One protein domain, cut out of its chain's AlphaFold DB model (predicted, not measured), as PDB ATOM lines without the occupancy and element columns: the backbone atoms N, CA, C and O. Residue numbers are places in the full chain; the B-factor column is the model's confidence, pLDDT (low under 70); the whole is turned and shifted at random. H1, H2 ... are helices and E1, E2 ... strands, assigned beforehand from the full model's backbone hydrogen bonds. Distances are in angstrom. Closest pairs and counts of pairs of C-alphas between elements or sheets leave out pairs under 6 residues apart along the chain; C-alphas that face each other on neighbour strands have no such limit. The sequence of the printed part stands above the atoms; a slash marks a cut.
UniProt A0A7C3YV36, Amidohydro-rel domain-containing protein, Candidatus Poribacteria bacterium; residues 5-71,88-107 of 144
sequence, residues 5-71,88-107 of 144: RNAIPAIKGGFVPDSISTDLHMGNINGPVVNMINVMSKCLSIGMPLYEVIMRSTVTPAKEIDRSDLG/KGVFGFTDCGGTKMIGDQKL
ATOM      1  N   ARG A   5      -7.721  33.137  22.300       97.25
ATOM      2  CA  ARG A   5      -6.840  33.339  23.464       97.25
ATOM      3  C   ARG A   5      -5.550  32.514  23.390       97.25
ATOM      4  O   ARG A   5      -4.542  32.946  23.936       97.25
ATOM      5  N   ASN A   6      -5.578  31.363  22.719       97.06
ATOM      6  CA  ASN A   6      -4.406  30.508  22.548       97.06
ATOM      7  C   ASN A   6      -3.725  30.778  21.201       97.06
ATOM      8  O   ASN A   6      -2.517  30.990  21.146       97.06
ATOM      9  N   ALA A   7      -4.504  30.814  20.116       97.31
ATOM     10  CA  ALA A   7      -3.970  30.909  18.761       97.31
ATOM     11  C   ALA A   7      -3.292  32.257  18.465       97.31
ATOM     12  O   ALA A   7      -2.249  32.281  17.821       97.31
ATOM     13  N   ILE A   8      -3.854  33.376  18.938       98.12
ATOM     14  CA  ILE A   8      -3.307  34.714  18.669       98.12
ATOM     15  C   ILE A   8      -1.895  34.889  19.246       98.12
ATOM     16  O   ILE A   8      -0.999  35.233  18.472       98.12
ATOM     17  N   PRO A   9      -1.647  34.676  20.555       98.25
ATOM     18  CA  PRO A   9      -0.297  34.815  21.094       98.25
ATOM     19  C   PRO A   9       0.668  33.772  20.522       98.25
ATOM     20  O   PRO A   9       1.818  34.114  20.272       98.25
ATOM     21  N   ALA A  10       0.208  32.544  20.255       98.31
ATOM     22  CA  ALA A  10       1.033  31.499  19.652       98.31
ATOM     23  C   ALA A  10       1.546  31.904  18.261       98.31
ATOM     24  O   ALA A  10       2.754  31.993  18.054       98.31
ATOM     25  N   ILE A  11       0.641  32.256  17.341       97.94
ATOM     26  CA  ILE A  11       1.000  32.651  15.972       97.94
ATOM     27  C   ILE A  11       1.862  33.921  15.982       97.94
ATOM     28  O   ILE A  11       2.878  33.971  15.294       97.94
ATOM     29  N   LYS A  12       1.518  34.928  16.799       96.62
ATOM     30  CA  LYS A  12       2.330  36.155  16.924       96.62
ATOM     31  C   LYS A  12       3.713  35.907  17.530       96.62
ATOM     32  O   LYS A  12       4.638  36.654  17.234       96.62
ATOM     33  N   GLY A  13       3.850  34.877  18.361       97.38
ATOM     34  CA  GLY A  13       5.118  34.419  18.922       97.38
ATOM     35  C   GLY A  13       5.903  33.463  18.018       97.38
ATOM     36  O   GLY A  13       6.925  32.946  18.453       97.38
ATOM     37  N   GLY A  14       5.437  33.196  16.791       96.06
ATOM     38  CA  GLY A  14       6.086  32.275  15.851       96.06
ATOM     39  C   GLY A  14       5.803  30.789  16.103       96.06
ATOM     40  O   GLY A  14       6.365  29.939  15.419       96.06
ATOM     41  N   PHE A  15       4.919  30.456  17.047       97.62
ATOM     42  CA  PHE A  15       4.467  29.088  17.303       97.62
ATOM     43  C   PHE A  15       3.188  28.800  16.505       97.62
ATOM     44  O   PHE A  15       2.064  29.003  16.969       97.62
ATOM     45  N   VAL A  16       3.374  28.389  15.254       97.06
ATOM     46  CA  VAL A  16       2.312  28.144  14.268       97.06
ATOM     47  C   VAL A  16       1.970  26.648  14.162       97.06
ATOM     48  O   VAL A  16       2.852  25.823  14.379       97.06
ATOM     49  N   PRO A  17       0.714  26.272  13.838       97.06
ATOM     50  CA  PRO A  17       0.307  24.868  13.729       97.06
ATOM     51  C   PRO A  17       0.937  24.190  12.512       97.06
ATOM     52  O   PRO A  17       1.008  24.816  11.460       97.06
ATOM     53  N   ASP A  18       1.324  22.918  12.607       98.06
ATOM     54  CA  ASP A  18       1.901  22.161  11.483       98.06
ATOM     55  C   ASP A  18       0.941  22.071  10.288       98.06
ATOM     56  O   ASP A  18       1.294  22.492   9.183       98.06
ATOM     57  N   SER A  19      -0.308  21.675  10.534       98.31
ATOM     58  CA  SER A  19      -1.404  21.711   9.565       98.31
ATOM     59  C   SER A  19      -2.599  22.527  10.066       98.31
ATOM     60  O   SER A  19      -2.812  22.729  11.263       98.31
ATOM     61  N   ILE A  20      -3.389  23.044   9.126       98.50
ATOM     62  CA  ILE A  20      -4.659  23.722   9.397       98.50
ATOM     63  C   ILE A  20      -5.786  22.745   9.065       98.50
ATOM     64  O   ILE A  20      -5.814  22.154   7.988       98.50
ATOM     65  N   SER A  21      -6.741  22.596   9.978       97.69
ATOM     66  CA  SER A  21      -7.917  21.748   9.793       97.69
ATOM     67  C   SER A  21      -9.144  22.356  10.473       97.69
ATOM     68  O   SER A  21      -9.062  23.360  11.184       97.69
ATOM     69  N   THR A  22     -10.311  21.775  10.212       96.88
ATOM     70  CA  THR A  22     -11.599  22.353  10.606       96.88
ATOM     71  C   THR A  22     -12.246  21.678  11.799       96.88
ATOM     72  O   THR A  22     -12.965  22.361  12.527       96.88
ATOM     73  N   ASP A  23     -12.037  20.368  11.979       95.62
ATOM     74  CA  ASP A  23     -12.909  19.548  12.834       95.62
ATOM     75  C   ASP A  23     -14.391  19.782  12.452       95.62
ATOM     76  O   ASP A  23     -15.244  20.028  13.297       95.62
ATOM     77  N   LEU A  24     -14.696  19.866  11.146       96.25
ATOM     78  CA  LEU A  24     -16.023  20.248  10.646       96.25
ATOM     79  C   LEU A  24     -17.055  19.148  10.929       96.25
ATOM     80  O   LEU A  24     -16.858  17.990  10.569       96.25
ATOM     81  N   HIS A  25     -18.192  19.528  11.504       94.75
ATOM     82  CA  HIS A  25     -19.340  18.647  11.716       94.75
ATOM     83  C   HIS A  25     -20.643  19.464  11.775       94.75
ATOM     84  O   HIS A  25     -20.630  20.696  11.836       94.75
ATOM     85  N   MET A  26     -21.799  18.789  11.809       95.31
ATOM     86  CA  MET A  26     -23.127  19.437  11.790       95.31
ATOM     87  C   MET A  26     -23.336  20.492  12.889       95.31
ATOM     88  O   MET A  26     -24.124  21.417  12.722       95.31
ATOM     89  N   GLY A  27     -22.613  20.378  14.002       92.81
ATOM     90  CA  GLY A  27     -22.693  21.316  15.124       92.81
ATOM     91  C   GLY A  27     -21.920  22.622  14.918       92.81
ATOM     92  O   GLY A  27     -22.134  23.565  15.673       92.81
ATOM     93  N   ASN A  28     -21.021  22.705  13.931       92.94
ATOM     94  CA  ASN A  28     -20.167  23.881  13.731       92.94
ATOM     95  C   ASN A  28     -20.147  24.432  12.292       92.94
ATOM     96  O   ASN A  28     -19.547  25.489  12.067       92.94
ATOM     97  N   ILE A  29     -20.858  23.787  11.357       94.19
ATOM     98  CA  ILE A  29     -21.006  24.235   9.961       94.19
ATOM     99  C   ILE A  29     -21.710  25.596   9.833       94.19
ATOM    100  O   ILE A  29     -21.382  26.379   8.953       94.19
ATOM    101  N   ASN A  30     -22.610  25.926  10.763       93.25
ATOM    102  CA  ASN A  30     -23.243  27.251  10.866       93.25
ATOM    103  C   ASN A  30     -22.659  28.093  12.013       93.25
ATOM    104  O   ASN A  30     -23.266  29.064  12.457       93.25
ATOM    105  N   GLY A  31     -21.514  27.672  12.552       90.31
ATOM    106  CA  GLY A  31     -20.931  28.220  13.768       90.31
ATOM    107  C   GLY A  31     -19.502  28.711  13.544       90.31
ATOM    108  O   GLY A  31     -19.220  29.366  12.542       90.31
ATOM    109  N   PRO A  32     -18.570  28.429  14.471       92.31
ATOM    110  CA  PRO A  32     -17.239  29.018  14.416       92.31
ATOM    111  C   PRO A  32     -16.402  28.500  13.246       92.31
ATOM    112  O   PRO A  32     -15.501  29.200  12.797       92.31
ATOM    113  N   VAL A  33     -16.648  27.289  12.748       94.06
ATOM    114  CA  VAL A  33     -15.803  26.678  11.715       94.06
ATOM    115  C   VAL A  33     -16.244  27.115  10.326       94.06
ATOM    116  O   VAL A  33     -15.424  27.662   9.595       94.06
ATOM    117  N   VAL A  34     -17.531  26.957   9.998       95.19
ATOM    118  CA  VAL A  34     -18.130  27.205   8.673       95.19
ATOM    119  C   VAL A  34     -17.569  26.295   7.580       95.19
ATOM    120  O   VAL A  34     -18.276  25.446   7.051       95.19
ATOM    121  N   ASN A  35     -16.293  26.455   7.241       96.38
ATOM    122  CA  ASN A  35     -15.574  25.665   6.251       96.38
ATOM    123  C   ASN A  35     -14.055  25.864   6.407       96.38
ATOM    124  O   ASN A  35     -13.587  26.658   7.225       96.38
ATOM    125  N   MET A  36     -13.277  25.154   5.588       97.81
ATOM    126  CA  MET A  36     -11.814  25.243   5.589       97.81
ATOM    127  C   MET A  36     -11.306  26.658   5.274       97.81
ATOM    128  O   MET A  36     -10.436  27.175   5.970       97.81
ATOM    129  N   ILE A  37     -11.915  27.332   4.294       98.06
ATOM    130  CA  ILE A  37     -11.516  28.680   3.860       98.06
ATOM    131  C   ILE A  37     -11.677  29.713   4.985       98.06
ATOM    132  O   ILE A  37     -10.842  30.606   5.145       98.06
ATOM    133  N   ASN A  38     -12.713  29.578   5.812       97.94
ATOM    134  CA  ASN A  38     -12.940  30.430   6.971       97.94
ATOM    135  C   ASN A  38     -11.865  30.218   8.050       97.94
ATOM    136  O   ASN A  38     -11.357  31.192   8.602       97.94
ATOM    137  N   VAL A  39     -11.451  28.973   8.314       98.19
ATOM    138  CA  VAL A  39     -10.360  28.685   9.266       98.19
ATOM    139  C   VAL A  39      -9.015  29.199   8.742       98.19
ATOM    140  O   VAL A  39      -8.305  29.887   9.475       98.19
ATOM    141  N   MET A  40      -8.707  28.979   7.460       98.62
ATOM    142  CA  MET A  40      -7.537  29.568   6.795       98.62
ATOM    143  C   MET A  40      -7.523  31.099   6.927       98.62
ATOM    144  O   MET A  40      -6.495  31.696   7.247       98.62
ATOM    145  N   SER A  41      -8.683  31.740   6.750       98.62
ATOM    146  CA  SER A  41      -8.839  33.194   6.871       98.62
ATOM    147  C   SER A  41      -8.595  33.709   8.291       98.62
ATOM    148  O   SER A  41      -8.058  34.808   8.445       98.62
ATOM    149  N   LYS A  42      -8.915  32.923   9.332       98.31
ATOM    150  CA  LYS A  42      -8.546  33.255  10.718       98.31
ATOM    151  C   LYS A  42      -7.036  33.281  10.883       98.31
ATOM    152  O   LYS A  42      -6.513  34.276  11.367       98.31
ATOM    153  N   CYS A  43      -6.338  32.224  10.467       98.38
ATOM    154  CA  CYS A  43      -4.877  32.147  10.564       98.38
ATOM    155  C   CYS A  43      -4.205  33.298   9.806       98.38
ATOM    156  O   CYS A  43      -3.342  33.977  10.364       98.38
ATOM    157  N   LEU A  44      -4.674  33.573   8.584       98.56
ATOM    158  CA  LEU A  44      -4.225  34.705   7.775       98.56
ATOM    159  C   LEU A  44      -4.440  36.042   8.503       98.56
ATOM    160  O   LEU A  44      -3.518  36.845   8.605       98.56
ATOM    161  N   SER A  45      -5.632  36.262   9.063       98.31
ATOM    162  CA  SER A  45      -5.976  37.496   9.786       98.31
ATOM    163  C   SER A  45      -5.236  37.670  11.114       98.31
ATOM    164  O   SER A  45      -5.066  38.794  11.573       98.31
ATOM    165  N   ILE A  46      -4.796  36.581  11.752       98.19
ATOM    166  CA  ILE A  46      -3.974  36.654  12.972       98.19
ATOM    167  C   ILE A  46      -2.550  37.134  12.645       98.19
ATOM    168  O   ILE A  46      -1.909  37.756  13.497       98.19
ATOM    169  N   GLY A  47      -2.072  36.873  11.423       97.19
ATOM    170  CA  GLY A  47      -0.751  37.286  10.943       97.19
ATOM    171  C   GLY A  47       0.083  36.166  10.321       97.19
ATOM    172  O   GLY A  47       1.249  36.398  10.015       97.19
ATOM    173  N   MET A  48      -0.470  34.963  10.127       98.38
ATOM    174  CA  MET A  48       0.240  33.907   9.403       98.38
ATOM    175  C   MET A  48       0.408  34.308   7.925       98.38
ATOM    176  O   MET A  48      -0.585  34.685   7.294       98.38
ATOM    177  N   PRO A  49       1.616  34.214   7.341       97.81
ATOM    178  CA  PRO A  49       1.825  34.538   5.934       97.81
ATOM    179  C   PRO A  49       0.944  33.694   5.008       97.81
ATOM    180  O   PRO A  49       0.772  32.497   5.231       97.81
ATOM    181  N   LEU A  50       0.436  34.292   3.923       98.50
ATOM    182  CA  LEU A  50      -0.450  33.601   2.977       98.50
ATOM    183  C   LEU A  50       0.162  32.294   2.451       98.50
ATOM    184  O   LEU A  50      -0.528  31.280   2.403       98.50
ATOM    185  N   TYR A  51       1.455  32.296   2.109       98.00
ATOM    186  CA  TYR A  51       2.132  31.091   1.621       98.00
ATOM    187  C   TYR A  51       2.120  29.958   2.662       98.00
ATOM    188  O   TYR A  51       1.947  28.800   2.292       98.00
ATOM    189  N   GLU A  52       2.241  30.275   3.958       98.56
ATOM    190  CA  GLU A  52       2.151  29.277   5.027       98.56
ATOM    191  C   GLU A  52       0.729  28.777   5.210       98.56
ATOM    192  O   GLU A  52       0.535  27.579   5.370       98.56
ATOM    193  N   VAL A  53      -0.265  29.663   5.136       98.69
ATOM    194  CA  VAL A  53      -1.676  29.265   5.208       98.69
ATOM    195  C   VAL A  53      -2.004  28.256   4.107       98.69
ATOM    196  O   VAL A  53      -2.638  27.241   4.392       98.69
ATOM    197  N   ILE A  54      -1.551  28.496   2.871       98.62
ATOM    198  CA  ILE A  54      -1.724  27.546   1.763       98.62
ATOM    199  C   ILE A  54      -0.952  26.252   2.036       98.62
ATOM    200  O   ILE A  54      -1.564  25.191   2.060       98.62
ATOM    201  N   MET A  55       0.353  26.327   2.312       98.56
ATOM    202  CA  MET A  55       1.207  25.152   2.546       98.56
ATOM    203  C   MET A  55       0.670  24.239   3.659       98.56
ATOM    204  O   MET A  55       0.578  23.025   3.472       98.56
ATOM    205  N   ARG A  56       0.263  24.823   4.792       98.62
ATOM    206  CA  ARG A  56      -0.286  24.114   5.960       98.62
ATOM    207  C   ARG A  56      -1.704  23.584   5.722       98.62
ATOM    208  O   ARG A  56      -2.209  22.821   6.537       98.62
ATOM    209  N   SER A  57      -2.336  23.961   4.610       98.62
ATOM    210  CA  SER A  57      -3.650  23.470   4.171       98.62
ATOM    211  C   SER A  57      -3.572  22.526   2.966       98.62
ATOM    212  O   SER A  57      -4.604  22.019   2.536       98.62
ATOM    213  N   THR A  58      -2.381  22.301   2.399       98.38
ATOM    214  CA  THR A  58      -2.182  21.458   1.210       98.38
ATOM    215  C   THR A  58      -1.067  20.439   1.431       98.38
ATOM    216  O   THR A  58      -1.331  19.291   1.774       98.38
ATOM    217  N   VAL A  59       0.188  20.856   1.273       98.00
ATOM    218  CA  VAL A  59       1.365  19.982   1.277       98.00
ATOM    219  C   VAL A  59       1.590  19.346   2.645       98.00
ATOM    220  O   VAL A  59       1.958  18.176   2.709       98.00
ATOM    221  N   THR A  60       1.391  20.086   3.740       98.50
ATOM    222  CA  THR A  60       1.614  19.536   5.085       98.50
ATOM    223  C   THR A  60       0.630  18.416   5.433       98.50
ATOM    224  O   THR A  60       1.103  17.308   5.682       98.50
ATOM    225  N   PRO A  61      -0.704  18.611   5.368       98.38
ATOM    226  CA  PRO A  61      -1.639  17.522   5.653       98.38
ATOM    227  C   PRO A  61      -1.516  16.355   4.663       98.38
ATOM    228  O   PRO A  61      -1.671  15.211   5.067       98.38
ATOM    229  N   ALA A  62      -1.172  16.607   3.393       98.06
ATOM    230  CA  ALA A  62      -0.900  15.544   2.421       98.06
ATOM    231  C   ALA A  62       0.267  14.639   2.860       98.06
ATOM    232  O   ALA A  62       0.179  13.416   2.757       98.06
ATOM    233  N   LYS A  63       1.339  15.226   3.405       98.19
ATOM    234  CA  LYS A  63       2.462  14.473   3.984       98.19
ATOM    235  C   LYS A  63       2.065  13.723   5.255       98.19
ATOM    236  O   LYS A  63       2.500  12.595   5.430       98.19
ATOM    237  N   GLU A  64       1.250  14.326   6.118       98.50
ATOM    238  CA  GLU A  64       0.795  13.721   7.383       98.50
ATOM    239  C   GLU A  64      -0.040  12.444   7.182       98.50
ATOM    240  O   GLU A  64      -0.106  11.618   8.089       98.50
ATOM    241  N   ILE A  65      -0.661  12.273   6.009       98.00
ATOM    242  CA  ILE A  65      -1.473  11.094   5.657       98.00
ATOM    243  C   ILE A  65      -0.810  10.179   4.613       98.00
ATOM    244  O   ILE A  65      -1.504   9.395   3.966       98.00
ATOM    245  N   ASP A  66       0.505  10.305   4.403       98.00
ATOM    246  CA  ASP A  66       1.277   9.526   3.421       98.00
ATOM    247  C   ASP A  66       0.751   9.630   1.972       98.00
ATOM    248  O   ASP A  66       0.820   8.692   1.178       98.00
ATOM    249  N   ARG A  67       0.239  10.809   1.599       96.81
ATOM    250  CA  ARG A  67      -0.241  11.141   0.248       96.81
ATOM    251  C   ARG A  67       0.559  12.281  -0.364       96.81
ATOM    252  O   ARG A  67       0.014  13.308  -0.758       96.81
ATOM    253  N   SER A  68       1.876  12.105  -0.460       94.44
ATOM    254  CA  SER A  68       2.781  13.098  -1.063       94.44
ATOM    255  C   SER A  68       2.516  13.376  -2.549       94.44
ATOM    256  O   SER A  68       3.100  14.300  -3.110       94.44
ATOM    257  N   ASP A  69       1.666  12.575  -3.192       94.19
ATOM    258  CA  ASP A  69       1.130  12.802  -4.532       94.19
ATOM    259  C   ASP A  69       0.066  13.919  -4.586       94.19
ATOM    260  O   ASP A  69      -0.207  14.447  -5.664       94.19
ATOM    261  N   LEU A  70      -0.498  14.319  -3.437       96.00
ATOM    262  CA  LEU A  70      -1.480  15.398  -3.300       96.00
ATOM    263  C   LEU A  70      -0.849  16.733  -2.867       96.00
ATOM    264  O   LEU A  70       0.294  16.815  -2.419       96.00
ATOM    265  N   GLY A  71      -1.636  17.808  -2.967       95.31
ATOM    266  CA  GLY A  71      -1.298  19.121  -2.406       95.31
ATOM    267  C   GLY A  71      -0.251  19.921  -3.191       95.31
ATOM    268  O   GLY A  71       0.141  20.996  -2.736       95.31
ATOM    269  N   LYS A  88      -9.309  42.048   0.771       98.38
ATOM    270  CA  LYS A  88      -9.103  43.019   1.856       98.38
ATOM    271  C   LYS A  88     -10.438  43.645   2.257       98.38
ATOM    272  O   LYS A  88     -11.294  43.864   1.404       98.38
ATOM    273  N   GLY A  89     -10.626  43.920   3.540       98.19
ATOM    274  CA  GLY A  89     -11.885  44.447   4.065       98.19
ATOM    275  C   GLY A  89     -11.965  44.315   5.579       98.19
ATOM    276  O   GLY A  89     -10.950  44.124   6.229       98.19
ATOM    277  N   VAL A  90     -13.164  44.404   6.149       98.31
ATOM    278  CA  VAL A  90     -13.381  44.197   7.588       98.31
ATOM    279  C   VAL A  90     -14.223  42.944   7.768       98.31
ATOM    280  O   VAL A  90     -15.381  42.909   7.355       98.31
ATOM    281  N   PHE A  91     -13.644  41.912   8.379       98.31
ATOM    282  CA  PHE A  91     -14.281  40.603   8.524       98.31
ATOM    283  C   PHE A  91     -14.302  40.164   9.985       98.31
ATOM    284  O   PHE A  91     -13.297  40.251  10.687       98.31
ATOM    285  N   GLY A  92     -15.455  39.688  10.453       97.75
ATOM    286  CA  GLY A  92     -15.590  39.097  11.781       97.75
ATOM    287  C   GLY A  92     -15.386  37.588  11.739       97.75
ATOM    288  O   GLY A  92     -15.975  36.911  10.902       97.75
ATOM    289  N   PHE A  93     -14.609  37.061  12.681       97.94
ATOM    290  CA  PHE A  93     -14.415  35.627  12.873       97.94
ATOM    291  C   PHE A  93     -14.735  35.249  14.311       97.94
ATOM    292  O   PHE A  93     -14.298  35.942  15.227       97.94
ATOM    293  N   THR A  94     -15.447  34.144  14.522       97.25
ATOM    294  CA  THR A  94     -15.767  33.624  15.858       97.25
ATOM    295  C   THR A  94     -14.911  32.411  16.216       97.25
ATOM    296  O   THR A  94     -14.376  31.728  15.339       97.25
ATOM    297  N   ASP A  95     -14.756  32.131  17.505       96.38
ATOM    298  CA  ASP A  95     -14.102  30.919  18.005       96.38
ATOM    299  C   ASP A  95     -15.055  30.036  18.823       96.38
ATOM    300  O   ASP A  95     -16.243  30.328  18.958       96.38
ATOM    301  N   CYS A  96     -14.543  28.921  19.350       94.06
ATOM    302  CA  CYS A  96     -15.338  27.979  20.140       94.06
ATOM    303  C   CYS A  96     -15.857  28.563  21.466       94.06
ATOM    304  O   CYS A  96     -16.763  27.983  22.054       94.06
ATOM    305  N   GLY A  97     -15.308  29.690  21.928       93.62
ATOM    306  CA  GLY A  97     -15.729  30.367  23.153       93.62
ATOM    307  C   GLY A  97     -16.851  31.382  22.958       93.62
ATOM    308  O   GLY A  97     -17.202  32.071  23.911       93.62
ATOM    309  N   GLY A  98     -17.375  31.535  21.736       93.94
ATOM    310  CA  GLY A  98     -18.346  32.587  21.422       93.94
ATOM    311  C   GLY A  98     -17.731  33.991  21.407       93.94
ATOM    312  O   GLY A  98     -18.456  34.983  21.452       93.94
ATOM    313  N   THR A  99     -16.401  34.093  21.339       96.06
ATOM    314  CA  THR A  99     -15.702  35.374  21.191       96.06
ATOM    315  C   THR A  99     -15.423  35.660  19.720       96.06
ATOM    316  O   THR A  99     -15.530  34.769  18.874       96.06
ATOM    317  N   LYS A 100     -15.082  36.914  19.395       96.75
ATOM    318  CA  LYS A 100     -14.776  37.321  18.020       96.75
ATOM    319  C   LYS A 100     -13.444  38.047  17.891       96.75
ATOM    320  O   LYS A 100     -13.042  38.789  18.783       96.75
ATOM    321  N   MET A 101     -12.838  37.902  16.722       97.81
ATOM    322  CA  MET A 101     -11.729  38.710  16.227       97.81
ATOM    323  C   MET A 101     -12.183  39.449  14.965       97.81
ATOM    324  O   MET A 101     -12.946  38.901  14.169       97.81
ATOM    325  N   ILE A 102     -11.711  40.682  14.779       98.44
ATOM    326  CA  ILE A 102     -11.865  41.416  13.521       98.44
ATOM    327  C   ILE A 102     -10.561  41.288  12.732       98.44
ATOM    328  O   ILE A 102      -9.503  41.649  13.242       98.44
ATOM    329  N   GLY A 103     -10.647  40.747  11.520       98.00
ATOM    330  CA  GLY A 103      -9.553  40.674  10.557       98.00
ATOM    331  C   GLY A 103      -9.707  41.702   9.440       98.00
ATOM    332  O   GLY A 103     -10.811  42.174   9.159       98.00
ATOM    333  N   ASP A 104      -8.590  42.024   8.796       98.31
ATOM    334  CA  ASP A 104      -8.494  42.983   7.690       98.31
ATOM    335  C   ASP A 104      -8.516  42.310   6.298       98.31
ATOM    336  O   ASP A 104      -8.397  42.960   5.251       98.31
ATOM    337  N   GLN A 105      -8.616  40.978   6.276       98.56
ATOM    338  CA  GLN A 105      -8.539  40.176   5.065       98.56
ATOM    339  C   GLN A 105      -9.191  38.799   5.221       98.56
ATOM    340  O   GLN A 105      -9.276  38.256   6.319       98.56
ATOM    341  N   LYS A 106      -9.628  38.205   4.112       98.25
ATOM    342  CA  LYS A 106     -10.087  36.812   4.056       98.25
ATOM    343  C   LYS A 106      -9.740  36.168   2.720       98.25
ATOM    344  O   LYS A 106      -9.403  36.854   1.753       98.25
ATOM    345  N   LEU A 107      -9.867  34.851   2.670       98.69
ATOM    346  CA  LEU A 107      -9.877  34.073   1.441       98.69
ATOM    347  C   LEU A 107     -11.323  33.730   1.070       98.69
ATOM    348  O   LEU A 107     -12.192  33.601   1.933       98.69
TER     349      LEU A 107
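What this domain is: This is residues 5 to 71 and 88 to 107 of the 144 residues of the protein "Amidohydro-rel domain-containing protein" of Candidatus Poribacteria bacterium (UniProt A0A7C3YV36). Helix H2 is the core of this domain, with the strand hairpin E1 E2 packed along one side of it and the short helix H3 on another. H1 lies near the last end of H2, H4 lies beyond H3, away from H2, and a long loop, residues 13 to 35, leads from H1 to the first end of H2. The printed part has 87 residues with four named helices and then two named strands, in the order H1 H2 H3 H4 E1 E2; the sheet, E1 - E2, is antiparallel. The class is mixed, helices and strands; the whole is compact, with a radius of gyration of the C-alphas of 13.1 A and spans of 37 by 32 by 24 A.

Where its parts are: H1, residues 5 to 12, begins at C-alpha 5 (-6.840, 33.339, 23.464) and is 11.6 A long. H2, residues 36 to 46, is 15.7 A long. H3 is residues 50 to 55, 8.6 A, and H4 residues 59 to 64, 8.8 A. E1, residues 88 to 94, is 18.1 A long; E2, residues 100 to 107, is 17.6 A long, bends by 88 degrees at residue 104 and ends at C-alpha 107 (-9.877, 34.073, 1.441).

How they stand to each other: H1 and H2 only just touch, with 3 pairs of C-alphas within 8 A, the closest those of Ile 8 and Ile 46 at 6.1 A. H2 and H3, a helical hairpin, touch at Met 40 and Val 53, their closest C-alphas, 6.1 A; they run opposite ways at a steep tilt of 45 degrees. H3 and H4 meet only through their link. H2 and E2 have 17 pairs of C-alphas within 8 A, the closest those of Ser 41 and Lys 106 at 4.8 A. In the hairpin E1 E2, N 91 and O 103 are within hydrogen-bond range at 3.0 A. Every O i to N i+4 pair is within range in H2, H3 and H4, and 3 of 4 in H1.

The domain as a whole: The C-alphas farthest apart, of Asp 69 and Thr 99, are 38.1 A apart. Residues 72 to 87 are not printed, with 25.5 A between C-alphas 71 and 88. The link from H1 to H2 is long, 23 residues. No printed residue is under 70 in pLDDT.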